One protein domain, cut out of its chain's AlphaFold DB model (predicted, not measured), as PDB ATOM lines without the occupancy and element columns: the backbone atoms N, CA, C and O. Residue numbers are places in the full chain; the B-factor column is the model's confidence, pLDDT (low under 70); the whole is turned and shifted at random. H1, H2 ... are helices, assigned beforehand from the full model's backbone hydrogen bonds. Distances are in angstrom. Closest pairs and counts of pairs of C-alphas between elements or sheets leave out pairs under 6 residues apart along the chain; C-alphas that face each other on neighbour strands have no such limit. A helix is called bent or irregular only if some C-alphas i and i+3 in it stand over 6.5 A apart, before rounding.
ATOM      1  N   ILE A  60     -16.953-126.478  73.149       74.00
ATOM      2  CA  ILE A  60     -17.289-125.630  74.312       74.00
ATOM      3  C   ILE A  60     -18.742-125.171  74.247       74.00
ATOM      4  O   ILE A  60     -19.464-125.283  75.229       74.00
ATOM      5  N   PHE A  61     -19.175-124.683  73.081       78.19
ATOM      6  CA  PHE A  61     -20.548-124.231  72.900       78.19
ATOM      7  C   PHE A  61     -21.545-125.367  73.153       78.19
ATOM      8  O   PHE A  61     -22.422-125.217  73.988       78.19
ATOM      9  N   GLU A  62     -21.386-126.513  72.489       76.38
ATOM     10  CA  GLU A  62     -22.319-127.645  72.592       76.38
ATOM     11  C   GLU A  62     -22.345-128.248  74.003       76.38
ATOM     12  O   GLU A  62     -23.403-128.618  74.508       76.38
ATOM     13  N   PHE A  63     -21.197-128.274  74.680       80.06
ATOM     14  CA  PHE A  63     -21.099-128.688  76.072       80.06
ATOM     15  C   PHE A  63     -21.879-127.735  76.988       80.06
ATOM     16  O   PHE A  63     -22.772-128.166  77.715       80.06
ATOM     17  N   VAL A  64     -21.601-126.431  76.929       83.31
ATOM     18  CA  VAL A  64     -22.286-125.448  77.783       83.31
ATOM     19  C   VAL A  64     -23.784-125.367  77.450       83.31
ATOM     20  O   VAL A  64     -24.595-125.202  78.358       83.31
ATOM     21  N   ASP A  65     -24.159-125.550  76.181       83.00
ATOM     22  CA  ASP A  65     -25.554-125.573  75.714       83.00
ATOM     23  C   ASP A  65     -26.320-126.751  76.310       83.00
ATOM     24  O   ASP A  65     -27.451-126.608  76.770       83.00
ATOM     25  N   THR A  66     -25.670-127.915  76.353       80.81
ATOM     26  CA  THR A  66     -26.283-129.141  76.860       80.81
ATOM     27  C   THR A  66     -26.400-129.133  78.386       80.81
ATOM     28  O   THR A  66     -27.425-129.565  78.919       80.81
ATOM     29  N   PHE A  67     -25.367-128.661  79.094       78.75
ATOM     30  CA  PHE A  67     -25.243-128.846  80.545       78.75
ATOM     31  C   PHE A  67     -25.601-127.628  81.402       78.75
ATOM     32  O   PHE A  67     -25.922-127.814  82.573       78.75
ATOM     33  N   VAL A  68     -25.522-126.403  80.873       83.38
ATOM     34  CA  VAL A  68     -25.714-125.179  81.670       83.38
ATOM     35  C   VAL A  68     -26.991-124.461  81.258       83.38
ATOM     36  O   VAL A  68     -27.977-124.487  81.984       83.38
ATOM     37  N   ASP A  69     -26.956-123.784  80.114       82.69
ATOM     38  CA  ASP A  69     -28.070-123.019  79.562       82.69
ATOM     39  C   ASP A  69     -27.688-122.529  78.163       82.69
ATOM     40  O   ASP A  69     -26.551-122.106  77.932       82.69
ATOM     41  N   HIS A  70     -28.652-122.498  77.245       80.94
ATOM     42  CA  HIS A  70     -28.432-122.040  75.872       80.94
ATOM     43  C   HIS A  70     -27.954-120.581  75.798       80.94
ATOM     44  O   HIS A  70     -27.116-120.216  74.969       80.94
ATOM     45  N   GLY A  71     -28.468-119.720  76.683       74.94
ATOM     46  CA  GLY A  71     -28.044-118.328  76.783       74.94
ATOM     47  C   GLY A  71     -26.593-118.204  77.236       74.94
ATOM     48  O   GLY A  71     -25.847-117.423  76.647       74.94
ATOM     49  N   VAL A  72     -26.181-118.996  78.231       76.38
ATOM     50  CA  VAL A  72     -24.787-119.041  78.707       76.38
ATOM     51  C   VAL A  72     -23.868-119.639  77.644       76.38
ATOM     52  O   VAL A  72     -22.783-119.111  77.420       76.38
ATOM     53  N   ALA A  73     -24.307-120.671  76.930       79.50
ATOM     54  CA  ALA A  73     -23.542-121.300  75.860       79.50
ATOM     55  C   ALA A  73     -23.214-120.337  74.729       79.50
ATOM     56  O   ALA A  73     -22.060-120.233  74.318       79.50
ATOM     57  N   TRP A  74     -24.210-119.574  74.276       78.31
ATOM     58  CA  TRP A  74     -24.022-118.513  73.287       78.31
ATOM     59  C   TRP A  74     -23.004-117.488  73.756       78.31
ATOM     60  O   TRP A  74     -22.106-117.097  73.011       78.31
ATOM     61  N   ALA A  75     -23.116-117.108  75.022       75.19
ATOM     62  CA  ALA A  75     -22.244-116.140  75.639       75.19
ATOM     63  C   ALA A  75     -20.786-116.665  75.691       75.19
ATOM     64  O   ALA A  75     -19.864-116.001  75.219       75.19
ATOM     65  N   VAL A  76     -20.576-117.896  76.166       80.50
ATOM     66  CA  VAL A  76     -19.258-118.551  76.217       80.50
ATOM     67  C   VAL A  76     -18.677-118.779  74.821       80.50
ATOM     68  O   VAL A  76     -17.495-118.523  74.608       80.50
ATOM     69  N   GLY A  77     -19.487-119.212  73.854       78.00
ATOM     70  CA  GLY A  77     -19.056-119.388  72.467       78.00
ATOM     71  C   GLY A  77     -18.585-118.076  71.837       78.00
ATOM     72  O   GLY A  77     -17.531-118.046  71.199       78.00
ATOM     73  N   ALA A  78     -19.314-116.983  72.075       72.38
ATOM     74  CA  ALA A  78     -18.922-115.650  71.629       72.38
ATOM     75  C   ALA A  78     -17.621-115.176  72.299       72.38
ATOM     76  O   ALA A  78     -16.741-114.677  71.601       72.38
ATOM     77  N   MET A  79     -17.460-115.377  73.616       74.94
ATOM     78  CA  MET A  79     -16.216-115.044  74.328       74.94
ATOM     79  C   MET A  79     -15.028-115.839  73.808       74.94
ATOM     80  O   MET A  79     -13.977-115.268  73.540       74.94
ATOM     81  N   TYR A  80     -15.196-117.149  73.645       79.44
ATOM     82  CA  TYR A  80     -14.143-118.017  73.140       79.44
ATOM     83  C   TYR A  80     -13.687-117.573  71.753       79.44
ATOM     84  O   TYR A  80     -12.492-117.486  71.482       79.44
ATOM     85  N   TRP A  81     -14.642-117.241  70.884       75.94
ATOM     86  CA  TRP A  81     -14.337-116.770  69.544       75.94
ATOM     87  C   TRP A  81     -13.685-115.378  69.549       75.94
ATOM     88  O   TRP A  81     -12.727-115.164  68.810       75.94
ATOM     89  N   LEU A  82     -14.133-114.460  70.413       74.56
ATOM     90  CA  LEU A  82     -13.533-113.129  70.568       74.56
ATOM     91  C   LEU A  82     -12.119-113.187  71.168       74.56
ATOM     92  O   LEU A  82     -11.241-112.438  70.751       74.56
ATOM     93  N   ALA A  83     -11.872-114.102  72.104       79.62
ATOM     94  CA  ALA A  83     -10.534-114.369  72.621       79.62
ATOM     95  C   ALA A  83      -9.624-114.927  71.517       79.62
ATOM     96  O   ALA A  83      -8.494-114.481  71.347       79.62
ATOM     97  N   TYR A  84     -10.127-115.860  70.705       77.12
ATOM     98  CA  TYR A  84      -9.364-116.376  69.568       77.12
ATOM     99  C   TYR A  84      -9.067-115.302  68.518       77.12
ATOM    100  O   TYR A  84      -7.966-115.277  67.964       77.12
ATOM    101  N   SER A  85     -10.020-114.410  68.244       73.81
ATOM    102  CA  SER A  85      -9.823-113.341  67.268       73.81
ATOM    103  C   SER A  85      -8.873-112.253  67.760       73.81
ATOM    104  O   SER A  85      -8.184-111.673  66.925       73.81
ATOM    105  N   SER A  86      -8.769-112.009  69.072       78.50
ATOM    106  CA  SER A  86      -7.812-111.052  69.648       78.50
ATOM    107  C   SER A  86      -6.391-111.610  69.777       78.50
ATOM    108  O   SER A  86      -5.425-110.853  69.659       78.50
ATOM    109  N   ILE A  87      -6.236-112.929  69.935       80.31
ATOM    110  CA  ILE A  87      -4.916-113.576  69.983       80.31
ATOM    111  C   ILE A  87      -4.155-113.374  68.670       80.31
ATOM    112  O   ILE A  87      -2.954-113.112  68.695       80.31
ATOM    113  N   LEU A  88      -4.823-113.478  67.518       78.81
ATOM    114  CA  LEU A  88      -4.137-113.388  66.228       78.81
ATOM    115  C   LEU A  88      -3.436-112.019  66.000       78.81
ATOM    116  O   LEU A  88      -2.257-112.048  65.635       78.81
ATOM    117  N   PRO A  89      -4.062-110.843  66.248       79.94
ATOM    118  CA  PRO A  89      -3.374-109.552  66.178       79.94
ATOM    119  C   PRO A  89      -2.181-109.476  67.128       79.94
ATOM    120  O   PRO A  89      -1.112-109.022  66.727       79.94
ATOM    121  N   ILE A  90      -2.327-109.983  68.358       81.75
ATOM    122  CA  ILE A  90      -1.240-110.004  69.348       81.75
ATOM    123  C   ILE A  90      -0.047-110.827  68.835       81.75
ATOM    124  O   ILE A  90       1.105-110.417  68.996       81.75
ATOM    125  N   GLN A  91      -0.293-111.969  68.185       83.38
ATOM    126  CA  GLN A  91       0.774-112.778  67.583       83.38
ATOM    127  C   GLN A  91       1.477-112.035  66.441       83.38
ATOM    128  O   GLN A  91       2.701-112.105  66.340       83.38
ATOM    129  N   VAL A  92       0.742-111.285  65.615       85.06
ATOM    130  CA  VAL A  92       1.336-110.515  64.509       85.06
ATOM    131  C   VAL A  92       2.127-109.313  64.994       85.06
ATOM    132  O   VAL A  92       3.242-109.109  64.523       85.06
ATOM    133  N   ILE A  93       1.622-108.569  65.979       84.44
ATOM    134  CA  ILE A  93       2.387-107.495  66.628       84.44
ATOM    135  C   ILE A  93       3.662-108.079  67.248       84.44
ATOM    136  O   ILE A  93       4.755-107.537  67.076       84.44
ATOM    137  N   GLY A  94       3.545-109.234  67.908       85.06
ATOM    138  CA  GLY A  94       4.686-109.965  68.446       85.06
ATOM    139  C   GLY A  94       5.709-110.373  67.381       85.06
ATOM    140  O   GLY A  94       6.909-110.214  67.599       85.06
ATOM    141  N   ALA A  95       5.259-110.858  66.223       85.75
ATOM    142  CA  ALA A  95       6.131-111.169  65.093       85.75
ATOM    143  C   ALA A  95       6.788-109.903  64.515       85.75
ATOM    144  O   ALA A  95       7.973-109.924  64.184       85.75
ATOM    145  N   GLY A  96       6.061-108.785  64.465       87.50
ATOM    146  CA  GLY A  96       6.589-107.485  64.059       87.50
ATOM    147  C   GLY A  96       7.752-107.026  64.938       87.50
ATOM    148  O   GLY A  96       8.787-106.620  64.416       87.50
ATOM    149  N   LYS A  97       7.652-107.185  66.265       86.12
ATOM    150  CA  LYS A  97       8.765-106.890  67.192       86.12
ATOM    151  C   LYS A  97      10.015-107.727  66.889       86.12
ATOM    152  O   LYS A  97      11.123-107.192  66.883       86.12
ATOM    153  N   LEU A  98       9.846-109.009  66.563       85.44
ATOM    154  CA  LEU A  98      10.959-109.887  66.177       85.44
ATOM    155  C   LEU A  98      11.573-109.499  64.821       85.44
ATOM    156  O   LEU A  98      12.786-109.609  64.641       85.44
ATOM    157  N   LEU A  99      10.765-109.022  63.870       88.19
ATOM    158  CA  LEU A  99      11.259-108.504  62.590       88.19
ATOM    159  C   LEU A  99      12.032-107.190  62.765       88.19
ATOM    160  O   LEU A  99      13.090-107.040  62.153       88.19
ATOM    161  N   ARG A 100      11.575-106.289  63.649       88.00
ATOM    162  CA  ARG A 100      12.325-105.071  64.018       88.00
ATOM    163  C   ARG A 100      13.702-105.413  64.566       88.00
ATOM    164  O   ARG A 100      14.686-104.804  64.162       88.00
ATOM    165  N   PHE A 101      13.788-106.423  65.434       87.56
ATOM    166  CA  PHE A 101      15.065-106.885  65.982       87.56
ATOM    167  C   PHE A 101      16.042-107.366  64.892       87.56
ATOM    168  O   PHE A 101      17.250-107.225  65.037       87.56
ATOM    169  N   ARG A 102      15.533-107.883  63.766       93.00
ATOM    170  CA  ARG A 102      16.348-108.251  62.594       93.00
ATOM    171  C   ARG A 102      16.684-107.078  61.665       93.00
ATOM    172  O   ARG A 102      17.248-107.311  60.599       93.00
ATOM    173  N   GLY A 103      16.338-105.848  62.037       94.19
ATOM    174  CA  GLY A 103      16.587-104.655  61.228       94.19
ATOM    175  C   GLY A 103      15.636-104.498  60.039       94.19
ATOM    176  O   GLY A 103      15.970-103.802  59.087       94.19
ATOM    177  N   VAL A 104      14.467-105.149  60.053       94.00
ATOM    178  CA  VAL A 104      13.448-104.925  59.016       94.00
ATOM    179  C   VAL A 104      12.799-103.558  59.240       94.00
ATOM    180  O   VAL A 104      12.368-103.256  60.352       94.00
ATOM    181  N   ASN A 105      12.702-102.747  58.181       95.25
ATOM    182  CA  ASN A 105      12.104-101.411  58.256       95.25
ATOM    183  C   ASN A 105      10.636-101.464  58.708       95.25
ATOM    184  O   ASN A 105       9.878-102.356  58.313       95.25
ATOM    185  N   ASP A 106      10.216-100.443  59.458       90.81
ATOM    186  CA  ASP A 106       8.856-100.327  59.996       90.81
ATOM    187  C   ASP A 106       7.765-100.358  58.924       90.81
ATOM    188  O   ASP A 106       6.705-100.941  59.146       90.81
ATOM    189  N   GLU A 107       8.033 -99.801  57.743       93.00
ATOM    190  CA  GLU A 107       7.097 -99.798  56.613       93.00
ATOM    191  C   GLU A 107       6.741-101.221  56.160       93.00
ATOM    192  O   GLU A 107       5.568-101.556  55.990       93.00
ATOM    193  N   TRP A 108       7.744-102.097  56.041       92.56
ATOM    194  CA  TRP A 108       7.537-103.497  55.665       92.56
ATOM    195  C   TRP A 108       6.801-104.275  56.751       92.56
ATOM    196  O   TRP A 108       5.980-105.138  56.442       92.56
ATOM    197  N   ILE A 109       7.057-103.955  58.019       90.75
ATOM    198  CA  ILE A 109       6.383-104.590  59.155       90.75
ATOM    199  C   ILE A 109       4.915-104.175  59.209       90.75
ATOM    200  O   ILE A 109       4.050-105.028  59.418       90.75
ATOM    201  N   GLN A 110       4.614-102.897  58.974       87.62
ATOM    202  CA  GLN A 110       3.241-102.401  58.885       87.62
ATOM    203  C   GLN A 110       2.505-103.027  57.700       87.62
ATOM    204  O   GLN A 110       1.396-103.534  57.876       87.62
ATOM    205  N   LEU A 111       3.137-103.077  56.524       90.38
ATOM    206  CA  LEU A 111       2.557-103.703  55.337       90.38
ATOM    207  C   LEU A 111       2.289-105.198  55.561       90.38
ATOM    208  O   LEU A 111       1.196-105.680  55.265       90.38
ATOM    209  N   ALA A 112       3.246-105.925  56.142       89.31
ATOM    210  CA  ALA A 112       3.083-107.337  56.479       89.31
ATOM    211  C   ALA A 112       1.967-107.548  57.515       89.31
ATOM    212  O   ALA A 112       1.130-108.436  57.345       89.31
ATOM    213  N   SER A 113       1.900-106.703  58.546       87.44
ATOM    214  CA  SER A 113       0.875-106.780  59.599       87.44
ATOM    215  C   SER A 113      -0.528-106.459  59.079       87.44
ATOM    216  O   SER A 113      -1.504-107.081  59.504       87.44
ATOM    217  N   ALA A 114      -0.636-105.521  58.135       87.44
ATOM    218  CA  ALA A 114      -1.884-105.173  57.460       87.44
ATOM    219  C   ALA A 114      -2.308-106.231  56.426       87.44
ATOM    220  O   ALA A 114      -3.504-106.455  56.242       87.44
ATOM    221  N   GLY A 115      -1.352-106.889  55.764       87.44
ATOM    222  CA  GLY A 115      -1.603-107.948  54.782       87.44
ATOM    223  C   GLY A 115      -1.919-109.315  55.399       87.44
ATOM    224  O   GLY A 115      -2.598-110.136  54.777       87.44
ATOM    225  N   TRP A 116      -1.473-109.567  56.632       88.19
ATOM    226  CA  TRP A 116      -1.588-110.874  57.284       88.19
ATOM    227  C   TRP A 116      -3.022-111.418  57.412       88.19
ATOM    228  O   TRP A 116      -3.234-112.593  57.099       88.19
ATOM    229  N   PRO A 117      -4.043-110.623  57.793       82.69
ATOM    230  CA  PRO A 117      -5.417-111.118  57.854       82.69
ATOM    231  C   PRO A 117      -5.943-111.561  56.491       82.69
ATOM    232  O   PRO A 117      -6.637-112.573  56.406       82.69
ATOM    233  N   PHE A 118      -5.579-110.853  55.418       86.19
ATOM    234  CA  PHE A 118      -5.937-111.253  54.059       86.19
ATOM    235  C   PHE A 118      -5.219-112.524  53.639       86.19
ATOM    236  O   PHE A 118      -5.831-113.365  52.988       86.19
ATOM    237  N   LEU A 119      -3.957-112.699  54.031       86.50
ATOM    238  CA  LEU A 119      -3.222-113.931  53.772       86.50
ATOM    239  C   LEU A 119      -3.885-115.120  54.475       86.50
ATOM    240  O   LEU A 119      -4.182-116.116  53.821       86.50
ATOM    241  N   ILE A 120      -4.195-115.003  55.773       81.19
ATOM    242  CA  ILE A 120      -4.927-116.038  56.521       81.19
ATOM    243  C   ILE A 120      -6.286-116.305  55.876       81.19
ATOM    244  O   ILE A 120      -6.663-117.464  55.685       81.19
ATOM    245  N   LEU A 121      -7.033-115.256  55.534       81.62
ATOM    246  CA  LEU A 121      -8.328-115.389  54.879       81.62
ATOM    247  C   LEU A 121      -8.181-116.117  53.540       81.62
ATOM    248  O   LEU A 121      -8.934-117.043  53.268       81.62
ATOM    249  N   THR A 122      -7.173-115.764  52.747       83.94
ATOM    250  CA  THR A 122      -6.877-116.396  51.459       83.94
ATOM    251  C   THR A 122      -6.509-117.862  51.648       83.94
ATOM    252  O   THR A 122      -7.090-118.707  50.979       83.94
ATOM    253  N   ILE A 123      -5.640-118.203  52.603       81.06
ATOM    254  CA  ILE A 123      -5.290-119.596  52.930       81.06
ATOM    255  C   ILE A 123      -6.547-120.398  53.308       81.06
ATOM    256  O   ILE A 123      -6.740-121.513  52.821       81.06
ATOM    257  N   ASN A 124      -7.436-119.814  54.119       78.25
ATOM    258  CA  ASN A 124      -8.694-120.450  54.518       78.25
ATOM    259  C   ASN A 124      -9.700-120.577  53.356       78.25
ATOM    260  O   ASN A 124     -10.397-121.587  53.255       78.25
ATOM    261  N   LEU A 125      -9.783-119.582  52.467       79.62
ATOM    262  CA  LEU A 125     -10.711-119.565  51.329       79.62
ATOM    263  C   LEU A 125     -10.246-120.441  50.162       79.62
ATOM    264  O   LEU A 125     -11.074-121.047  49.474       79.62
ATOM    265  N   VAL A 126      -8.934-120.503  49.933       81.44
ATOM    266  CA  VAL A 126      -8.319-121.256  48.833       81.44
ATOM    267  C   VAL A 126      -8.369-122.760  49.089       81.44
ATOM    268  O   VAL A 126      -8.220-123.510  48.132       81.44
ATOM    269  N   HIS A 127      -8.675-123.195  50.322       57.62
ATOM    270  CA  HIS A 127      -8.944-124.582  50.720       57.62
ATOM    271  C   HIS A 127      -8.097-125.576  49.919       57.62
ATOM    272  O   HIS A 127      -8.559-126.129  48.920       57.62
ATOM    273  N   ILE A 128      -6.838-125.753  50.335       54.94
ATOM    274  CA  ILE A 128      -5.859-126.621  49.672       54.94
ATOM    275  C   ILE A 128      -6.530-127.965  49.361       54.94
ATOM    276  O   ILE A 128      -6.692-128.809  50.242       54.94
ATOM    277  N   PRO A 138     -13.905-129.509  60.749       40.03
ATOM    278  CA  PRO A 138     -14.454-128.161  60.777       40.03
ATOM    279  C   PRO A 138     -14.859-127.839  62.220       40.03
ATOM    280  O   PRO A 138     -15.407-128.691  62.926       40.03
ATOM    281  N   SER A 139     -14.523-126.636  62.675       42.38
ATOM    282  CA  SER A 139     -14.880-126.113  63.990       42.38
ATOM    283  C   SER A 139     -16.405-126.088  64.132       42.38
ATOM    284  O   SER A 139     -17.091-125.161  63.710       42.38
ATOM    285  N   MET A 140     -16.960-127.143  64.733       44.22
ATOM    286  CA  MET A 140     -18.403-127.281  64.965       44.22
ATOM    287  C   MET A 140     -18.954-126.241  65.955       44.22
ATOM    288  O   MET A 140     -20.166-126.088  66.078       44.22
ATOM    289  N   THR A 141     -18.084-125.474  66.616       48.44
ATOM    290  CA  THR A 141     -18.450-124.475  67.625       48.44
ATOM    291  C   THR A 141     -19.264-123.306  67.084       48.44
ATOM    292  O   THR A 141     -20.128-122.827  67.808       48.44
ATOM    293  N   LEU A 142     -19.048-122.859  65.839       43.59
ATOM    294  CA  LEU A 142     -19.859-121.778  65.255       43.59
ATOM    295  C   LEU A 142     -20.971-122.266  64.321       43.59
ATOM    296  O   LEU A 142     -22.005-121.606  64.224       43.59
ATOM    297  N   TYR A 143     -20.809-123.438  63.705       45.16
ATOM    298  CA  TYR A 143     -21.859-124.075  62.901       45.16
ATOM    299  C   TYR A 143     -23.122-124.382  63.723       45.16
ATOM    300  O   TYR A 143     -24.234-124.250  63.215       45.16
ATOM    301  N   GLY A 144     -22.966-124.749  65.002       49.62
ATOM    302  CA  GLY A 144     -24.100-124.977  65.907       49.62
ATOM    303  C   GLY A 144     -24.861-123.702  66.293       49.62
ATOM    304  O   GLY A 144     -26.039-123.771  66.639       49.62
ATOM    305  N   LEU A 145     -24.211-122.537  66.193       48.38
ATOM    306  CA  LEU A 145     -24.729-121.247  66.652       48.38
ATOM    307  C   LEU A 145     -25.740-120.627  65.672       48.38
ATOM    308  O   LEU A 145     -26.673-119.951  66.101       48.38
ATOM    309  N   THR A 146     -25.578-120.858  64.365       51.69
ATOM    310  CA  THR A 146     -26.431-120.261  63.321       51.69
ATOM    311  C   THR A 146     -27.624-121.136  62.929       51.69
ATOM    312  O   THR A 146     -28.644-120.607  62.500       51.69
ATOM    313  N   TYR A 147     -27.552-122.459  63.118       47.50
ATOM    314  CA  TYR A 147     -28.553-123.385  62.565       47.50
ATOM    315  C   TYR A 147     -29.839-123.562  63.394       47.50
ATOM    316  O   TYR A 147     -30.795-124.151  62.894       47.50
ATOM    317  N   LYS A 148     -29.899-123.090  64.651       51.00
ATOM    318  CA  LYS A 148     -31.031-123.387  65.562       51.00
ATOM    319  C   LYS A 148     -31.964-122.222  65.908       51.00
ATOM    320  O   LYS A 148     -32.948-122.440  66.612       51.00
ATOM    321  N   LEU A 149     -31.740-121.004  65.415       53.56
ATOM    322  CA  LEU A 149     -32.637-119.878  65.713       53.56
ATOM    323  C   LEU A 149     -33.716-119.692  64.634       53.56
ATOM    324  O   LEU A 149     -33.661-118.761  63.833       53.56
ATOM    325  N   GLY A 150     -34.730-120.561  64.658       44.09
ATOM    326  CA  GLY A 150     -36.002-120.316  63.976       44.09
ATOM    327  C   GLY A 150     -36.805-119.254  64.731       44.09
ATOM    328  O   GLY A 150     -37.329-119.516  65.810       44.09
ATOM    329  N   GLY A 151     -36.881-118.039  64.195       55.91
ATOM    330  CA  GLY A 151     -37.716-116.965  64.733       55.91
ATOM    331  C   GLY A 151     -38.265-116.105  63.603       55.91
ATOM    332  O   GLY A 151     -37.581-115.928  62.602       55.91
ATOM    333  N   SER A 152     -39.484-115.584  63.748       68.06
ATOM    334  CA  SER A 152     -40.116-114.677  62.781       68.06
ATOM    335  C   SER A 152     -39.750-113.204  63.048       68.06
ATOM    336  O   SER A 152     -39.440-112.813  64.179       68.06
ATOM    337  N   GLY A 153     -39.760-112.371  62.000       82.06
ATOM    338  CA  GLY A 153     -39.581-110.910  62.082       82.06
ATOM    339  C   GLY A 153     -38.128-110.414  62.007       82.06
ATOM    340  O   GLY A 153     -37.282-111.028  61.364       82.06
ATOM    341  N   ILE A 154     -37.814-109.297  62.680       63.38
ATOM    342  CA  ILE A 154     -36.480-108.647  62.662       63.38
ATOM    343  C   ILE A 154     -35.359-109.605  63.102       63.38
ATOM    344  O   ILE A 154     -34.237-109.520  62.609       63.38
ATOM    345  N   LYS A 155     -35.656-110.562  63.991       56.34
ATOM    346  CA  LYS A 155     -34.706-111.618  64.371       56.34
ATOM    347  C   LYS A 155     -34.391-112.568  63.216       56.34
ATOM    348  O   LYS A 155     -33.240-112.969  63.098       56.34
ATOM    349  N   ALA A 156     -35.372-112.884  62.369       68.56
ATOM    350  CA  ALA A 156     -35.159-113.646  61.139       68.56
ATOM    351  C   ALA A 156     -34.226-112.876  60.204       68.56
ATOM    352  O   ALA A 156     -33.227-113.419  59.765       68.56
ATOM    353  N   TYR A 157     -34.492-111.581  60.008       67.56
ATOM    354  CA  TYR A 157     -33.696-110.713  59.140       67.56
ATOM    355  C   TYR A 157     -32.243-110.552  59.618       67.56
ATOM    356  O   TYR A 157     -31.300-110.660  58.832       67.56
ATOM    357  N   ILE A 158     -32.035-110.333  60.923       58.22
ATOM    358  CA  ILE A 158     -30.687-110.268  61.502       58.22
ATOM    359  C   ILE A 158     -30.002-111.633  61.396       58.22
ATOM    360  O   ILE A 158     -28.835-111.671  61.015       58.22
ATOM    361  N   ASN A 159     -30.690-112.746  61.666       61.84
ATOM    362  CA  ASN A 159     -30.116-114.088  61.505       61.84
ATOM    363  C   ASN A 159     -29.795-114.417  60.047       61.84
ATOM    364  O   ASN A 159     -28.782-115.047  59.784       61.84
ATOM    365  N   GLU A 160     -30.606-113.970  59.097       65.12
ATOM    366  CA  GLU A 160     -30.383-114.188  57.672       65.12
ATOM    367  C   GLU A 160     -29.147-113.423  57.186       65.12
ATOM    368  O   GLU A 160     -28.335-113.976  56.449       65.12
ATOM    369  N   ARG A 161     -28.920-112.194  57.676       59.69
ATOM    370  CA  ARG A 161     -27.714-111.416  57.333       59.69
ATOM    371  C   ARG A 161     -26.463-111.787  58.129       59.69
ATOM    372  O   ARG A 161     -25.364-111.750  57.583       59.69
ATOM    373  N   THR A 162     -26.591-112.115  59.413       54.22
ATOM    374  CA  THR A 162     -25.443-112.459  60.279       54.22
ATOM    375  C   THR A 162     -25.088-113.940  60.242       54.22
ATOM    376  O   THR A 162     -23.942-114.303  60.500       54.22
ATOM    377  N   GLY A 163     -26.047-114.785  59.866       52.69
ATOM    378  CA  GLY A 163     -25.923-116.232  59.779       52.69
ATOM    379  C   GLY A 163     -25.522-116.745  58.401       52.69
ATOM    380  O   GLY A 163     -25.524-117.958  58.217       52.69
ATOM    381  N   VAL A 164     -25.144-115.875  57.448       62.38
ATOM    382  CA  VAL A 164     -24.515-116.315  56.193       62.38
ATOM    383  C   VAL A 164     -23.189-116.985  56.537       62.38
ATOM    384  O   VAL A 164     -22.158-116.337  56.733       62.38
ATOM    385  N   VAL A 165     -23.233-118.307  56.661       62.75
ATOM    386  CA  VAL A 165     -22.056-119.142  56.848       62.75
ATOM    387  C   VAL A 165     -21.383-119.288  55.493       62.75
ATOM    388  O   VAL A 165     -22.004-119.735  54.529       62.75
ATOM    389  N   LEU A 166     -20.107-118.919  55.405       58.12
ATOM    390  CA  LEU A 166     -19.332-119.147  54.193       58.12
ATOM    391  C   LEU A 166     -19.189-120.664  53.989       58.12
ATOM    392  O   LEU A 166     -18.548-121.322  54.813       58.12
ATOM    393  N   PRO A 167     -19.724-121.240  52.895       51.25
ATOM    394  CA  PRO A 167     -19.824-122.693  52.728       51.25
ATOM    395  C   PRO A 167     -18.461-123.396  52.678       51.25
ATOM    396  O   PRO A 167     -18.380-124.601  52.885       51.25
ATOM    397  N   LYS A 168     -17.379-122.648  52.420       56.78
ATOM    398  CA  LYS A 168     -16.005-123.167  52.394       56.78
ATOM    399  C   LYS A 168     -15.291-123.120  53.745       56.78
ATOM    400  O   LYS A 168     -14.424-123.954  53.982       56.78
ATOM    401  N   THR A 169     -15.609-122.146  54.600       51.53
ATOM    402  CA  THR A 169     -14.884-121.922  55.866       51.53
ATOM    403  C   THR A 169     -15.686-122.351  57.085       51.53
ATOM    404  O   THR A 169     -15.104-122.601  58.135       51.53
ATOM    405  N   GLY A 170     -17.014-122.424  56.973       55.00
ATOM    406  CA  GLY A 170     -17.882-122.732  58.103       55.00
ATOM    407  C   GLY A 170     -18.035-121.615  59.129       55.00
ATOM    408  O   GLY A 170     -18.732-121.788  60.127       55.00
ATOM    409  N   ALA A 171     -17.403-120.466  58.895       57.34
ATOM    410  CA  ALA A 171     -17.527-119.293  59.742       57.34
ATOM    411  C   ALA A 171     -18.631-118.359  59.199       57.34
ATOM    412  O   ALA A 171     -18.755-118.202  57.979       57.34
ATOM    413  N   PRO A 172     -19.427-117.708  60.067       65.25
ATOM    414  CA  PRO A 172     -20.340-116.658  59.655       65.25
ATOM    415  C   PRO A 172     -19.539-115.478  59.126       65.25
ATOM    416  O   PRO A 172     -18.591-115.008  59.764       65.25
ATOM    417  N   ALA A 173     -19.949-114.979  57.967       66.38
ATOM    418  CA  ALA A 173     -19.285-113.883  57.277       66.38
ATOM    419  C   ALA A 173     -19.139-112.638  58.165       66.38
ATOM    420  O   ALA A 173     -18.085-112.009  58.172       66.38
ATOM    421  N   MET A 174     -20.151-112.328  58.984       63.19
ATOM    422  CA  MET A 174     -20.105-111.184  59.903       63.19
ATOM    423  C   MET A 174     -19.083-111.357  61.022       63.19
ATOM    424  O   MET A 174     -18.462-110.381  61.423       63.19
ATOM    425  N   ALA A 175     -18.856-112.581  61.498       63.78
ATOM    426  CA  ALA A 175     -17.807-112.834  62.473       63.78
ATOM    427  C   ALA A 175     -16.435-112.563  61.827       63.78
ATOM    428  O   ALA A 175     -15.631-111.802  62.352       63.78
ATOM    429  N   ILE A 176     -16.194-113.065  60.616       66.88
ATOM    430  CA  ILE A 176     -14.950-112.767  59.889       66.88
ATOM    431  C   ILE A 176     -14.779-111.252  59.686       66.88
ATOM    432  O   ILE A 176     -13.713-110.715  59.979       66.88
ATOM    433  N   LEU A 177     -15.836-110.549  59.272       72.00
ATOM    434  CA  LEU A 177     -15.814-109.099  59.074       72.00
ATOM    435  C   LEU A 177     -15.500-108.339  60.373       72.00
ATOM    436  O   LEU A 177     -14.649-107.455  60.377       72.00
ATOM    437  N   VAL A 178     -16.156-108.688  61.483       67.25
ATOM    438  CA  VAL A 178     -15.928-108.051  62.790       67.25
ATOM    439  C   VAL A 178     -14.517-108.337  63.301       67.25
ATOM    440  O   VAL A 178     -13.882-107.423  63.820       67.25
ATOM    441  N   SER A 179     -13.987-109.549  63.093       65.62
ATOM    442  CA  SER A 179     -12.578-109.858  63.389       65.62
ATOM    443  C   SER A 179     -11.623-108.993  62.577       65.62
ATOM    444  O   SER A 179     -10.675-108.451  63.135       65.62
ATOM    445  N   LEU A 180     -11.876-108.828  61.275       70.12
ATOM    446  CA  LEU A 180     -11.059-107.976  60.409       70.12
ATOM    447  C   LEU A 180     -11.128-106.508  60.845       70.12
ATOM    448  O   LEU A 180     -10.099-105.846  60.931       70.12
ATOM    449  N   MET A 181     -12.315-105.999  61.181       69.69
ATOM    450  CA  MET A 181     -12.465-104.628  61.678       69.69
ATOM    451  C   MET A 181     -11.765-104.423  63.026       69.69
ATOM    452  O   MET A 181     -11.078-103.419  63.205       69.69
ATOM    453  N   ALA A 182     -11.909-105.367  63.961       66.62
ATOM    454  CA  ALA A 182     -11.224-105.323  65.250       66.62
ATOM    455  C   ALA A 182      -9.701-105.365  65.066       66.62
ATOM    456  O   ALA A 182      -8.993-104.576  65.686       66.62
ATOM    457  N   TRP A 183      -9.212-106.214  64.159       71.25
ATOM    458  CA  TRP A 183      -7.802-106.279  63.790       71.25
ATOM    459  C   TRP A 183      -7.277-104.940  63.297       71.25
ATOM    460  O   TRP A 183      -6.301-104.423  63.837       71.25
ATOM    461  N   TYR A 184      -7.924-104.373  62.276       72.75
ATOM    462  CA  TYR A 184      -7.495-103.101  61.709       72.75
ATOM    463  C   TYR A 184      -7.502-102.015  62.765       72.75
ATOM    464  O   TYR A 184      -6.523-101.291  62.895       72.75
ATOM    465  N   ARG A 185      -8.558-101.950  63.574       71.94
ATOM    466  CA  ARG A 185      -8.642-100.974  64.653       71.94
ATOM    467  C   ARG A 185      -7.497-101.126  65.657       71.94
ATOM    468  O   ARG A 185      -6.918-100.114  66.022       71.94
ATOM    469  N   LEU A 186      -7.152-102.343  66.079       63.88
ATOM    470  CA  LEU A 186      -6.050-102.572  67.022       63.88
ATOM    471  C   LEU A 186      -4.694-102.181  66.421       63.88
ATOM    472  O   LEU A 186      -3.955-101.420  67.038       63.88
ATOM    473  N   VAL A 187      -4.400-102.611  65.190       66.38
ATOM    474  CA  VAL A 187      -3.138-102.264  64.512       66.38
ATOM    475  C   VAL A 187      -3.022-100.751  64.288       66.38
ATOM    476  O   VAL A 187      -1.969-100.170  64.540       66.38
ATOM    477  N   PHE A 188      -4.107-100.089  63.874       68.62
ATOM    478  CA  PHE A 188      -4.117 -98.639  63.668       68.62
ATOM    479  C   PHE A 188      -4.088 -97.829  64.969       68.62
ATOM    480  O   PHE A 188      -3.690 -96.671  64.926       68.62
ATOM    481  N   LEU A 189      -4.500 -98.392  66.111       65.44
ATOM    482  CA  LEU A 189      -4.413 -97.713  67.409       65.44
ATOM    483  C   LEU A 189      -3.032 -97.851  68.058       65.44
ATOM    484  O   LEU A 189      -2.623 -96.940  68.777       65.44
ATOM    485  N   ASP A 190      -2.307 -98.940  67.802       61.41
ATOM    486  CA  ASP A 190      -1.001 -99.178  68.432       61.41
ATOM    487  C   ASP A 190       0.116 -98.326  67.790       61.41
ATOM    488  O   ASP A 190       0.973 -97.785  68.488       61.41
ATOM    489  N   ILE A 191       0.054 -98.088  66.471       62.16
ATOM    490  CA  ILE A 191       1.073 -97.310  65.735       62.16
ATOM    491  C   ILE A 191       1.178 -95.843  66.217       62.16
ATOM    492  O   ILE A 191       2.283 -95.397  66.536       62.16
ATOM    493  N   PRO A 192       0.083 -95.062  66.325       61.91
ATOM    494  CA  PRO A 192       0.147 -93.699  66.850       61.91
ATOM    495  C   PRO A 192       0.548 -93.667  68.322       61.91
ATOM    496  O   PRO A 192       1.120 -92.679  68.778       61.91
ATOM    497  N   ARG A 193       0.251 -94.734  69.074       65.12
ATOM    498  CA  ARG A 193       0.534 -94.810  70.505       65.12
ATOM    499  C   ARG A 193       2.026 -94.910  70.781       65.12
ATOM    500  O   ARG A 193       2.517 -94.177  71.634       65.12
ATOM    501  N   ASP A 194       2.741 -95.767  70.058       61.50
ATOM    502  CA  ASP A 194       4.194 -95.907  70.209       61.50
ATOM    503  C   ASP A 194       4.930 -94.643  69.734       61.50
ATOM    504  O   ASP A 194       5.860 -94.164  70.392       61.50
ATOM    505  N   ASN A 195       4.449 -94.026  68.650       69.50
ATOM    506  CA  ASN A 195       4.975 -92.748  68.164       69.50
ATOM    507  C   ASN A 195       4.691 -91.594  69.145       69.50
ATOM    508  O   ASN A 195       5.532 -90.720  69.345       69.50
ATOM    509  N   GLY A 196       3.527 -91.597  69.800       65.81
ATOM    510  CA  GLY A 196       3.176 -90.621  70.832       65.81
ATOM    511  C   GLY A 196       3.985 -90.807  72.117       65.81
ATOM    512  O   GLY A 196       4.501 -89.836  72.662       65.81
ATOM    513  N   ALA A 197       4.164 -92.049  72.573       62.66
ATOM    514  CA  ALA A 197       4.935 -92.358  73.777       62.66
ATOM    515  C   ALA A 197       6.416 -91.978  73.626       62.66
ATOM    516  O   ALA A 197       7.009 -91.405  74.541       62.66
ATOM    517  N   THR A 198       7.005 -92.243  72.458       69.88
ATOM    518  CA  THR A 198       8.387 -91.839  72.160       69.88
ATOM    519  C   THR A 198       8.539 -90.323  72.056       69.88
ATOM    520  O   THR A 198       9.551 -89.791  72.509       69.88
ATOM    521  N   ARG A 199       7.533 -89.612  71.530       72.12
ATOM    522  CA  ARG A 199       7.531 -88.143  71.472       72.12
ATOM    523  C   ARG A 199       7.394 -87.506  72.859       72.12
ATOM    524  O   ARG A 199       8.251 -86.708  73.220       72.12
ATOM    525  N   CYS A 200       6.425 -87.941  73.668       68.12
ATOM    526  CA  CYS A 200       6.284 -87.483  75.056       68.12
ATOM    527  C   CYS A 200       7.533 -87.779  75.893       68.12
ATOM    528  O   CYS A 200       7.927 -86.957  76.708       68.12
ATOM    529  N   SER A 201       8.183 -88.932  75.697       70.81
ATOM    530  CA  SER A 201       9.406 -89.259  76.436       70.81
ATOM    531  C   SER A 201      10.588 -88.350  76.080       70.81
ATOM    532  O   SER A 201      11.452 -88.157  76.931       70.81
ATOM    533  N   ARG A 202      10.641 -87.796  74.859       72.88
ATOM    534  CA  ARG A 202      11.639 -86.775  74.491       72.88
ATOM    535  C   ARG A 202      11.308 -85.432  75.132       72.88
ATOM    536  O   ARG A 202      12.167 -84.872  75.795       72.88
ATOM    537  N   GLU A 203      10.056 -84.993  75.030       79.12
ATOM    538  CA  GLU A 203       9.605 -83.719  75.614       79.12
ATOM    539  C   GLU A 203       9.782 -83.694  77.148       79.12
ATOM    540  O   GLU A 203      10.283 -82.720  77.698       79.12
ATOM    541  N   LEU A 204       9.494 -84.802  77.845       73.81
ATOM    542  CA  LEU A 204       9.719 -84.934  79.296       73.81
ATOM    543  C   LEU A 204      11.202 -84.877  79.702       73.81
ATOM    544  O   LEU A 204      11.508 -84.422  80.804       73.81
ATOM    545  N   LYS A 205      12.112 -85.344  78.835       73.81
ATOM    546  CA  LYS A 205      13.562 -85.225  79.058       73.81
ATOM    547  C   LYS A 205      14.043 -83.794  78.851       73.81
ATOM    548  O   LYS A 205      14.889 -83.328  79.608       73.81
ATOM    549  N   ASP A 206      13.489 -83.101  77.860       83.12
ATOM    550  CA  ASP A 206      13.848 -81.713  77.569       83.12
ATOM    551  C   ASP A 206      13.423 -80.767  78.713       83.12
ATOM    552  O   ASP A 206      14.118 -79.794  79.000       83.12
ATOM    553  N   GLU A 207      12.347 -81.093  79.436       86.56
ATOM    554  CA  GLU A 207      11.872 -80.335  80.607       86.56
ATOM    555  C   GLU A 207      12.500 -80.756  81.958       86.56
ATOM    556  O   GLU A 207      12.076 -80.272  83.009       86.56
ATOM    557  N   GLN A 208      13.507 -81.644  81.969       82.56
ATOM    558  CA  GLN A 208      14.147 -82.172  83.195       82.56
ATOM    559  C   GLN A 208      13.166 -82.798  84.210       82.56
ATOM    560  O   GLN A 208      13.394 -82.806  85.423       82.56
ATOM    561  N   LEU A 209      12.059 -83.369  83.733       80.69
ATOM    562  CA  LEU A 209      11.035 -84.013  84.563       80.69
ATOM    563  C   LEU A 209      11.334 -85.507  84.785       80.69
ATOM    564  O   LEU A 209      10.432 -86.347  84.810       80.69
ATOM    565  N   ASP A 210      12.608 -85.838  85.015       74.88
ATOM    566  CA  ASP A 210      13.118 -87.216  85.091       74.88
ATOM    567  C   ASP A 210      12.461 -88.055  86.197       74.88
ATOM    568  O   ASP A 210      12.331 -89.271  86.068       74.88
ATOM    569  N   LYS A 211      11.938 -87.410  87.248       71.75
ATOM    570  CA  LYS A 211      11.197 -88.078  88.334       71.75
ATOM    571  C   LYS A 211       9.908 -88.777  87.876       71.75
ATOM    572  O   LYS A 211       9.381 -89.615  88.601       71.75
ATOM    573  N   PHE A 212       9.376 -88.411  86.708       65.25
ATOM    574  CA  PHE A 212       8.165 -89.008  86.141       65.25
ATOM    575  C   PHE A 212       8.461 -90.065  85.072       65.25
ATOM    576  O   PHE A 212       7.529 -90.712  84.589       65.25
ATOM    577  N   LEU A 213       9.733 -90.270  84.705       62.22
ATOM    578  CA  LEU A 213      10.113 -91.366  83.827       62.22
ATOM    579  C   LEU A 213      10.166 -92.678  84.628       62.22
ATOM    580  O   LEU A 213      10.959 -92.787  85.563       62.22
ATOM    581  N   PRO A 214       9.410 -93.721  84.230       50.12
ATOM    582  CA  PRO A 214       9.421 -95.023  84.907       50.12
ATOM    583  C   PRO A 214      10.786 -95.728  84.917       50.12
ATOM    584  O   PRO A 214      10.959 -96.724  85.609       50.12
ATOM    585  N   SER A 215      11.739 -95.257  84.107       56.62
ATOM    586  CA  SER A 215      13.111 -95.763  84.035       56.62
ATOM    587  C   SER A 215      14.094 -95.034  84.958       56.62
ATOM    588  O   SER A 215      15.276 -95.358  84.932       56.62
ATOM    589  N   SER A 216      13.650 -94.017  85.701       68.31
ATOM    590  CA  SER A 216      14.509 -93.234  86.591       68.31
ATOM    591  C   SER A 216      14.740 -93.948  87.925       68.31
ATOM    592  O   SER A 216      13.792 -94.431  88.542       68.31
ATOM    593  N   GLU A 217      15.986 -93.956  88.408       66.19
ATOM    594  CA  GLU A 217      16.345 -94.467  89.744       66.19
ATOM    595  C   GLU A 217      15.671 -93.689  90.887       66.19
ATOM    596  O   GLU A 217      15.551 -94.208  91.992       66.19
TER     597      GLU A 217
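AT A GLANCE: This is residues 60 to 128 and 138 to 217 of the 396 residues of the protein "AA_permease domain-containing protein" of Magnaporthe grisea (UniProt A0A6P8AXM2). Two long helices, H2 and H6, cross as a loose X at 46 degrees, and the bent helix H3 folds back from the end of H2. Short H1 and H4 gather where H2 begins and H5 where H6 begins, while residues 192 to 200 of H6 stick out. The printed part has 149 residues, six named helices, H1 to H6 in chain order, and no named strand: class all helix. It is loose, with a radius of gyration of the C-alphas of 21.3 A, and elongated, spanning 66 by 37 by 28 A.

IN THESE COORDINATES: Find C-alpha 60 at (-17.289, -125.630, 74.312), where H1, residues 60 to 67, begins. H2, residues 70 to 101, runs 47.1 A. H3, residues 106 to 126, is one helix by its hydrogen bonds but bent, C-alphas 114 and 117 being 6.9 A apart; its arms are H3a, 106 to 114, and H3b, 117 to 126. Then come H4, 140 to 146, H5, 154 to 162, and H6, 173 to 206, which runs 50.4 A to (13.848, -81.713, 77.569).

HOW THE PARTS SIT: Start at the hub, H2. It touches H6 at a steep tilt of 46 degrees, closest at C-alphas 85 and 179, 5.9 A apart. H2 and H3a form a hairpin, closest at C-alphas 96 and 109, 5.7 A. H1 and H2 form another, closest at C-alphas 65 and 73, 4.7 A. H4 touches H1, C-alphas 61 and 141 being closest at 5.7 A. H5 only just touches H6, with 3 pairs of C-alphas within 8 A, the closest being 162 and 174, 5.5 A. Every O i to N i+4 pair is within hydrogen-bond range in H1, H3a, H3b and H5, against 26 of 28 in H2, 28 of 30 in H6 and 1 of 3 in H4, where 1 of 4 O i to N i+3 pairs is.

THE WHOLE: The farthest C-alphas, 152 and 208, are 66.5 A apart. Residues 129 to 137 are cut out, leaving 14.1 A between C-alphas 128 and 138; no link printed whole is long. Mean pLDDT of the printed part is 71.9, and 64 residues are under 70, among them 138 to 152.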